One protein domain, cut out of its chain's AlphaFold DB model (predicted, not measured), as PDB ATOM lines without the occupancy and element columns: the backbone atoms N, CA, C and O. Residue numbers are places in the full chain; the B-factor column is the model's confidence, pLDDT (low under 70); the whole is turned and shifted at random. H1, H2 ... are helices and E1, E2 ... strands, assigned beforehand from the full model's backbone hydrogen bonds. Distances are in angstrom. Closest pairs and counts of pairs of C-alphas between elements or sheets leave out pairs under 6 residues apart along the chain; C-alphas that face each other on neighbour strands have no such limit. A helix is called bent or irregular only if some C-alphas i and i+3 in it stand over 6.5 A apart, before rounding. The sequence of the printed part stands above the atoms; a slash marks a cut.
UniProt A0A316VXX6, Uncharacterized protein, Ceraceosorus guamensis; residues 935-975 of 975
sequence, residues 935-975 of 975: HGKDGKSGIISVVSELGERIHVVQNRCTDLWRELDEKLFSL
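This is residues 935 to 975 of the 975 residues of an uncharacterized protein of Ceraceosorus guamensis (UniProt A0A316VXX6). A small two-stranded hairpin, E1 and E2, has a single helix, H1, packed on it, chiefly on E1. The chain turns back from E2 into the helix, which ends near the chain's last residue, while a stretch with no named element, residues 935 to 942, leads into the hairpin. The printed part has 41 residues, with two named strands and one named helix in the order E1, E2, H1; the sheet has the order E1 - E2 and is antiparallel. The class is mixed, helices and strands. The whole is compact, with a radius of gyration of the C-alphas of 9.6 A, and elongated in outline, spanning 28 by 17 by 16 A.

E1, residues 943 to 947, and E2, residues 953 to 957, are antiparallel neighbours and form a hairpin, with 145 degrees between their N-to-C directions. The C-alphas of Ser 945 and His 955 face each other at 4.5 A, and those of Ile 943 and Val 957 at 4.6 A. Across the pair, N 944 and O 956 are within hydrogen-bond range at 3.0 A, and N 954 and O 946 at 2.8 A. H1, residues 960 to 971, has 7 pairs of C-alphas within 8 A of E1; the closest are those of Val 946 and Arg 966, 5.6 A apart. Between H1 and E2 there is 1 such pair, the C-alphas of Val 956 and Thr 962, 7.3 A apart. The centre of H1 is 9.1 A from that of E1 and 11.7 A from that of E2. In H1 every O i to N i+4 pair is within hydrogen-bond range.

The printed part begins at His 935, whose C-alpha is at (133.561, -114.719, 243.567). E1, residues 943 to 947, begins with C-alpha 943 at (141.302, -120.096, 245.189) and measures 13.6 A from first to last C-alpha. E2, residues 953 to 957, measures 13.3 A. H1, residues 960 to 971, measures 16.4 A, is not bent, and ends with C-alpha 971 at (131.445, -106.514, 256.277).

The two C-alphas farthest apart are those of Ser 941 and Leu 975, 28.5 A. The first and last printed C-alphas, of His 935 and Leu 975, are 18.9 A apart, and Leu 975 is the chain's last residue. The printed part has no cut. The link from E1 to E2, with 5 residues, is tight, and so is the link from E2 to H1, with 2 residues. The mean pLDDT of the printed part is 88.3, and residues 937 to 939 are under 70.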
ATOM      1  N   HIS A 935     134.269-115.907 243.085       86.56
ATOM      2  CA  HIS A 935     133.561-114.719 243.567       86.56
ATOM      3  C   HIS A 935     132.580-115.030 244.710       86.56
ATOM      4  O   HIS A 935     132.073-114.106 245.346       86.56
ATOM      5  N   GLY A 936     132.245-116.307 244.915       77.88
ATOM      6  CA  GLY A 936     131.312-116.788 245.927       77.88
ATOM      7  C   GLY A 936     131.995-117.284 247.205       77.88
ATOM      8  O   GLY A 936     133.196-117.125 247.425       77.88
ATOM      9  N   LYS A 937     131.196-117.906 248.081       64.94
ATOM     10  CA  LYS A 937     131.663-118.432 249.378       64.94
ATOM     11  C   LYS A 937     132.332-119.804 249.265       64.94
ATOM     12  O   LYS A 937     133.166-120.149 250.102       64.94
ATOM     13  N   ASP A 938     132.016-120.542 248.209       64.56
ATOM     14  CA  ASP A 938     132.450-121.918 247.994       64.56
ATOM     15  C   ASP A 938     133.855-121.953 247.375       64.56
ATOM     16  O   ASP A 938     134.015-122.031 246.161       64.56
ATOM     17  N   GLY A 939     134.896-121.923 248.208       64.81
ATOM     18  CA  GLY A 939     136.303-122.014 247.783       64.81
ATOM     19  C   GLY A 939     136.746-123.417 247.343       64.81
ATOM     20  O   GLY A 939     137.833-123.876 247.683       64.81
ATOM     21  N   LYS A 940     135.897-124.139 246.602       80.31
ATOM     22  CA  LYS A 940     136.130-125.543 246.209       80.31
ATOM     23  C   LYS A 940     137.405-125.733 245.381       80.31
ATOM     24  O   LYS A 940     138.013-126.794 245.452       80.31
ATOM     25  N   SER A 941     137.829-124.700 244.654       88.31
ATOM     26  CA  SER A 941     139.063-124.694 243.859       88.31
ATOM     27  C   SER A 941     140.336-124.446 244.679       88.31
ATOM     28  O   SER A 941     141.440-124.535 244.141       88.31
ATOM     29  N   GLY A 942     140.213-124.104 245.966       92.38
ATOM     30  CA  GLY A 942     141.327-123.628 246.790       92.38
ATOM     31  C   GLY A 942     141.787-122.204 246.452       92.38
ATOM     32  O   GLY A 942     142.805-121.756 246.980       92.38
ATOM     33  N   ILE A 943     141.053-121.485 245.595       94.19
ATOM     34  CA  ILE A 943     141.302-120.096 245.189       94.19
ATOM     35  C   ILE A 943     140.056-119.256 245.496       94.19
ATOM     36  O   ILE A 943     138.931-119.710 245.288       94.19
ATOM     37  N   ILE A 944     140.246-118.019 245.959       93.69
ATOM     38  CA  ILE A 944     139.166-117.040 246.158       93.69
ATOM     39  C   ILE A 944     139.516-115.697 245.510       93.69
ATOM     40  O   ILE A 944     140.692-115.373 245.333       93.69
ATOM     41  N   SER A 945     138.491-114.923 245.149       92.75
ATOM     42  CA  SER A 945     138.622-113.548 244.659       92.75
ATOM     43  C   SER A 945     138.380-112.562 245.811       92.75
ATOM     44  O   SER A 945     137.318-112.597 246.432       92.75
ATOM     45  N   VAL A 946     139.351-111.691 246.089       93.31
ATOM     46  CA  VAL A 946     139.273-110.596 247.083       93.31
ATOM     47  C   VAL A 946     139.409-109.236 246.396       93.31
ATOM     48  O   VAL A 946     139.800-109.181 245.227       93.31
ATOM     49  N   VAL A 947     139.081-108.141 247.081       91.44
ATOM     50  CA  VAL A 947     139.204-106.773 246.551       91.44
ATOM     51  C   VAL A 947     140.492-106.130 247.065       91.44
ATOM     52  O   VAL A 947     140.770-106.121 248.261       91.44
ATOM     53  N   SER A 948     141.306-105.608 246.150       88.56
ATOM     54  CA  SER A 948     142.543-104.905 246.484       88.56
ATOM     55  C   SER A 948     142.290-103.497 247.009       88.56
ATOM     56  O   SER A 948     141.211-102.927 246.848       88.56
ATOM     57  N   GLU A 949     143.332-102.880 247.555       84.75
ATOM     58  CA  GLU A 949     143.340-101.471 247.946       84.75
ATOM     59  C   GLU A 949     143.085-100.507 246.772       84.75
ATOM     60  O   GLU A 949     142.755 -99.344 246.987       84.75
ATOM     61  N   LEU A 950     143.231-100.986 245.531       77.75
ATOM     62  CA  LEU A 950     142.938-100.237 244.307       77.75
ATOM     63  C   LEU A 950     141.487-100.426 243.832       77.75
ATOM     64  O   LEU A 950     141.122 -99.904 242.781       77.75
ATOM     65  N   GLY A 951     140.666-101.182 244.571       80.69
ATOM     66  CA  GLY A 951     139.285-101.507 244.203       80.69
ATOM     67  C   GLY A 951     139.161-102.565 243.100       80.69
ATOM     68  O   GLY A 951     138.062-102.811 242.601       80.69
ATOM     69  N   GLU A 952     140.267-103.203 242.714       84.75
ATOM     70  CA  GLU A 952     140.302-104.232 241.673       84.75
ATOM     71  C   GLU A 952     140.350-105.631 242.290       84.75
ATOM     72  O   GLU A 952     140.917-105.847 243.361       84.75
ATOM     73  N   ARG A 953     139.751-106.613 241.614       90.00
ATOM     74  CA  ARG A 953     139.697-107.985 242.130       90.00
ATOM     75  C   ARG A 953     141.018-108.720 241.934       90.00
ATOM     76  O   ARG A 953     141.670-108.564 240.901       90.00
ATOM     77  N   ILE A 954     141.379-109.556 242.907       92.88
ATOM     78  CA  ILE A 954     142.587-110.384 242.901       92.88
ATOM     79  C   ILE A 954     142.236-111.832 243.246       92.88
ATOM     80  O   ILE A 954     141.660-112.100 244.299       92.88
ATOM     81  N   HIS A 955     142.667-112.776 242.409       94.81
ATOM     82  CA  HIS A 955     142.673-114.195 242.748       94.81
ATOM     83  C   HIS A 955     143.870-114.541 243.631       94.81
ATOM     84  O   HIS A 955     145.027-114.355 243.235       94.81
ATOM     85  N   VAL A 956     143.579-115.094 244.807       94.19
ATOM     86  CA  VAL A 956     144.557-115.505 245.818       94.19
ATOM     87  C   VAL A 956     144.275-116.926 246.299       94.19
ATOM     88  O   VAL A 956     143.139-117.397 246.275       94.19
ATOM     89  N   VAL A 957     145.316-117.615 246.770       94.12
ATOM     90  CA  VAL A 957     145.156-118.942 247.375       94.12
ATOM     91  C   VAL A 957     144.362-118.822 248.675       94.12
ATOM     92  O   VAL A 957     144.669-117.978 249.527       94.12
ATOM     93  N   GLN A 958     143.344-119.663 248.832       92.19
ATOM     94  CA  GLN A 958     142.492-119.653 250.010       92.19
ATOM     95  C   GLN A 958     143.259-120.161 251.233       92.19
ATOM     96  O   GLN A 958     143.821-121.256 251.249       92.19
ATOM     97  N   ASN A 959     143.291-119.342 252.275       91.62
ATOM     98  CA  ASN A 959     143.827-119.668 253.584       91.62
ATOM     99  C   ASN A 959     143.167-118.763 254.634       91.62
ATOM    100  O   ASN A 959     142.438-117.833 254.302       91.62
ATOM    101  N   ARG A 960     143.486-118.981 255.915       93.44
ATOM    102  CA  ARG A 960     142.885-118.222 257.027       93.44
ATOM    103  C   ARG A 960     142.998-116.696 256.886       93.44
ATOM    104  O   ARG A 960     142.103-115.990 257.330       93.44
ATOM    105  N   CYS A 961     144.087-116.183 256.308       94.00
ATOM    106  CA  CYS A 961     144.290-114.745 256.119       94.00
ATOM    107  C   CYS A 961     143.411-114.202 254.988       94.00
ATOM    108  O   CYS A 961     142.768-113.171 255.150       94.00
ATOM    109  N   THR A 962     143.349-114.906 253.858       92.69
ATOM    110  CA  THR A 962     142.544-114.469 252.713       92.69
ATOM    111  C   THR A 962     141.045-114.641 252.972       92.69
ATOM    112  O   THR A 962     140.255-113.822 252.512       92.69
ATOM    113  N   ASP A 963     140.646-115.613 253.798       92.06
ATOM    114  CA  ASP A 963     139.276-115.720 254.314       92.06
ATOM    115  C   ASP A 963     138.899-114.530 255.208       92.06
ATOM    116  O   ASP A 963     137.816-113.970 255.043       92.06
ATOM    117  N   LEU A 964     139.799-114.108 256.109       94.88
ATOM    118  CA  LEU A 964     139.591-112.907 256.923       94.88
ATOM    119  C   LEU A 964     139.526-111.649 256.052       94.88
ATOM    120  O   LEU A 964     138.652-110.818 256.264       94.88
ATOM    121  N   TRP A 965     140.417-111.510 255.067       94.56
ATOM    122  CA  TRP A 965     140.377-110.388 254.125       94.56
ATOM    123  C   TRP A 965     139.011-110.318 253.443       94.56
ATOM    124  O   TRP A 965     138.343-109.295 253.541       94.56
ATOM    125  N   ARG A 966     138.529-111.421 252.864       90.75
ATOM    126  CA  ARG A 966     137.193-111.468 252.256       90.75
ATOM    127  C   ARG A 966     136.085-111.087 253.242       90.75
ATOM    128  O   ARG A 966     135.170-110.360 252.876       90.75
ATOM    129  N   GLU A 967     136.154-111.553 254.490       91.69
ATOM    130  CA  GLU A 967     135.183-111.162 255.517       91.69
ATOM    131  C   GLU A 967     135.201-109.646 255.779       91.69
ATOM    132  O   GLU A 967     134.139-109.041 255.939       91.69
ATOM    133  N   LEU A 968     136.383-109.029 255.797       94.12
ATOM    134  CA  LEU A 968     136.529-107.582 255.938       94.12
ATOM    135  C   LEU A 968     136.026-106.834 254.696       94.12
ATOM    136  O   LEU A 968     135.337-105.831 254.866       94.12
ATOM    137  N   ASP A 969     136.286-107.330 253.482       90.94
ATOM    138  CA  ASP A 969     135.730-106.772 252.238       90.94
ATOM    139  C   ASP A 969     134.193-106.748 252.290       90.94
ATOM    140  O   ASP A 969     133.576-105.744 251.946       90.94
ATOM    141  N   GLU A 970     133.571-107.841 252.750       88.12
ATOM    142  CA  GLU A 970     132.111-108.009 252.782       88.12
ATOM    143  C   GLU A 970     131.407-107.249 253.916       88.12
ATOM    144  O   GLU A 970     130.220-106.944 253.798       88.12
ATOM    145  N   LYS A 971     132.084-107.029 255.051       91.81
ATOM    146  CA  LYS A 971     131.445-106.514 256.277       91.81
ATOM    147  C   LYS A 971     131.949-105.155 256.732       91.81
ATOM    148  O   LYS A 971     131.229-104.493 257.475       91.81
ATOM    149  N   LEU A 972     133.179-104.785 256.382       93.88
ATOM    150  CA  LEU A 972     133.832-103.581 256.887       93.88
ATOM    151  C   LEU A 972     134.160-102.602 255.764       93.88
ATOM    152  O   LEU A 972     133.729-101.461 255.836       93.88
ATOM    153  N   PHE A 973     134.899-103.024 254.738       91.94
ATOM    154  CA  PHE A 973     135.346-102.124 253.668       91.94
ATOM    155  C   PHE A 973     134.231-101.757 252.681       91.94
ATOM    156  O   PHE A 973     134.398-100.832 251.891       91.94
ATOM    157  N   SER A 974     133.100-102.465 252.727       86.62
ATOM    158  CA  SER A 974     131.891-102.133 251.972       86.62
ATOM    159  C   SER A 974     130.968-101.116 252.661       86.62
ATOM    160  O   SER A 974     129.988-100.708 252.039       86.62
ATOM    161  N   LEU A 975     131.201-100.801 253.945       87.19
ATOM    162  CA  LEU A 975     130.460 -99.780 254.704       87.19
ATOM    163  C   LEU A 975     130.971 -98.384 254.346       87.19
ATOM    164  O   LEU A 975     130.119 -97.469 254.278       87.19
TER     165      LEU A 975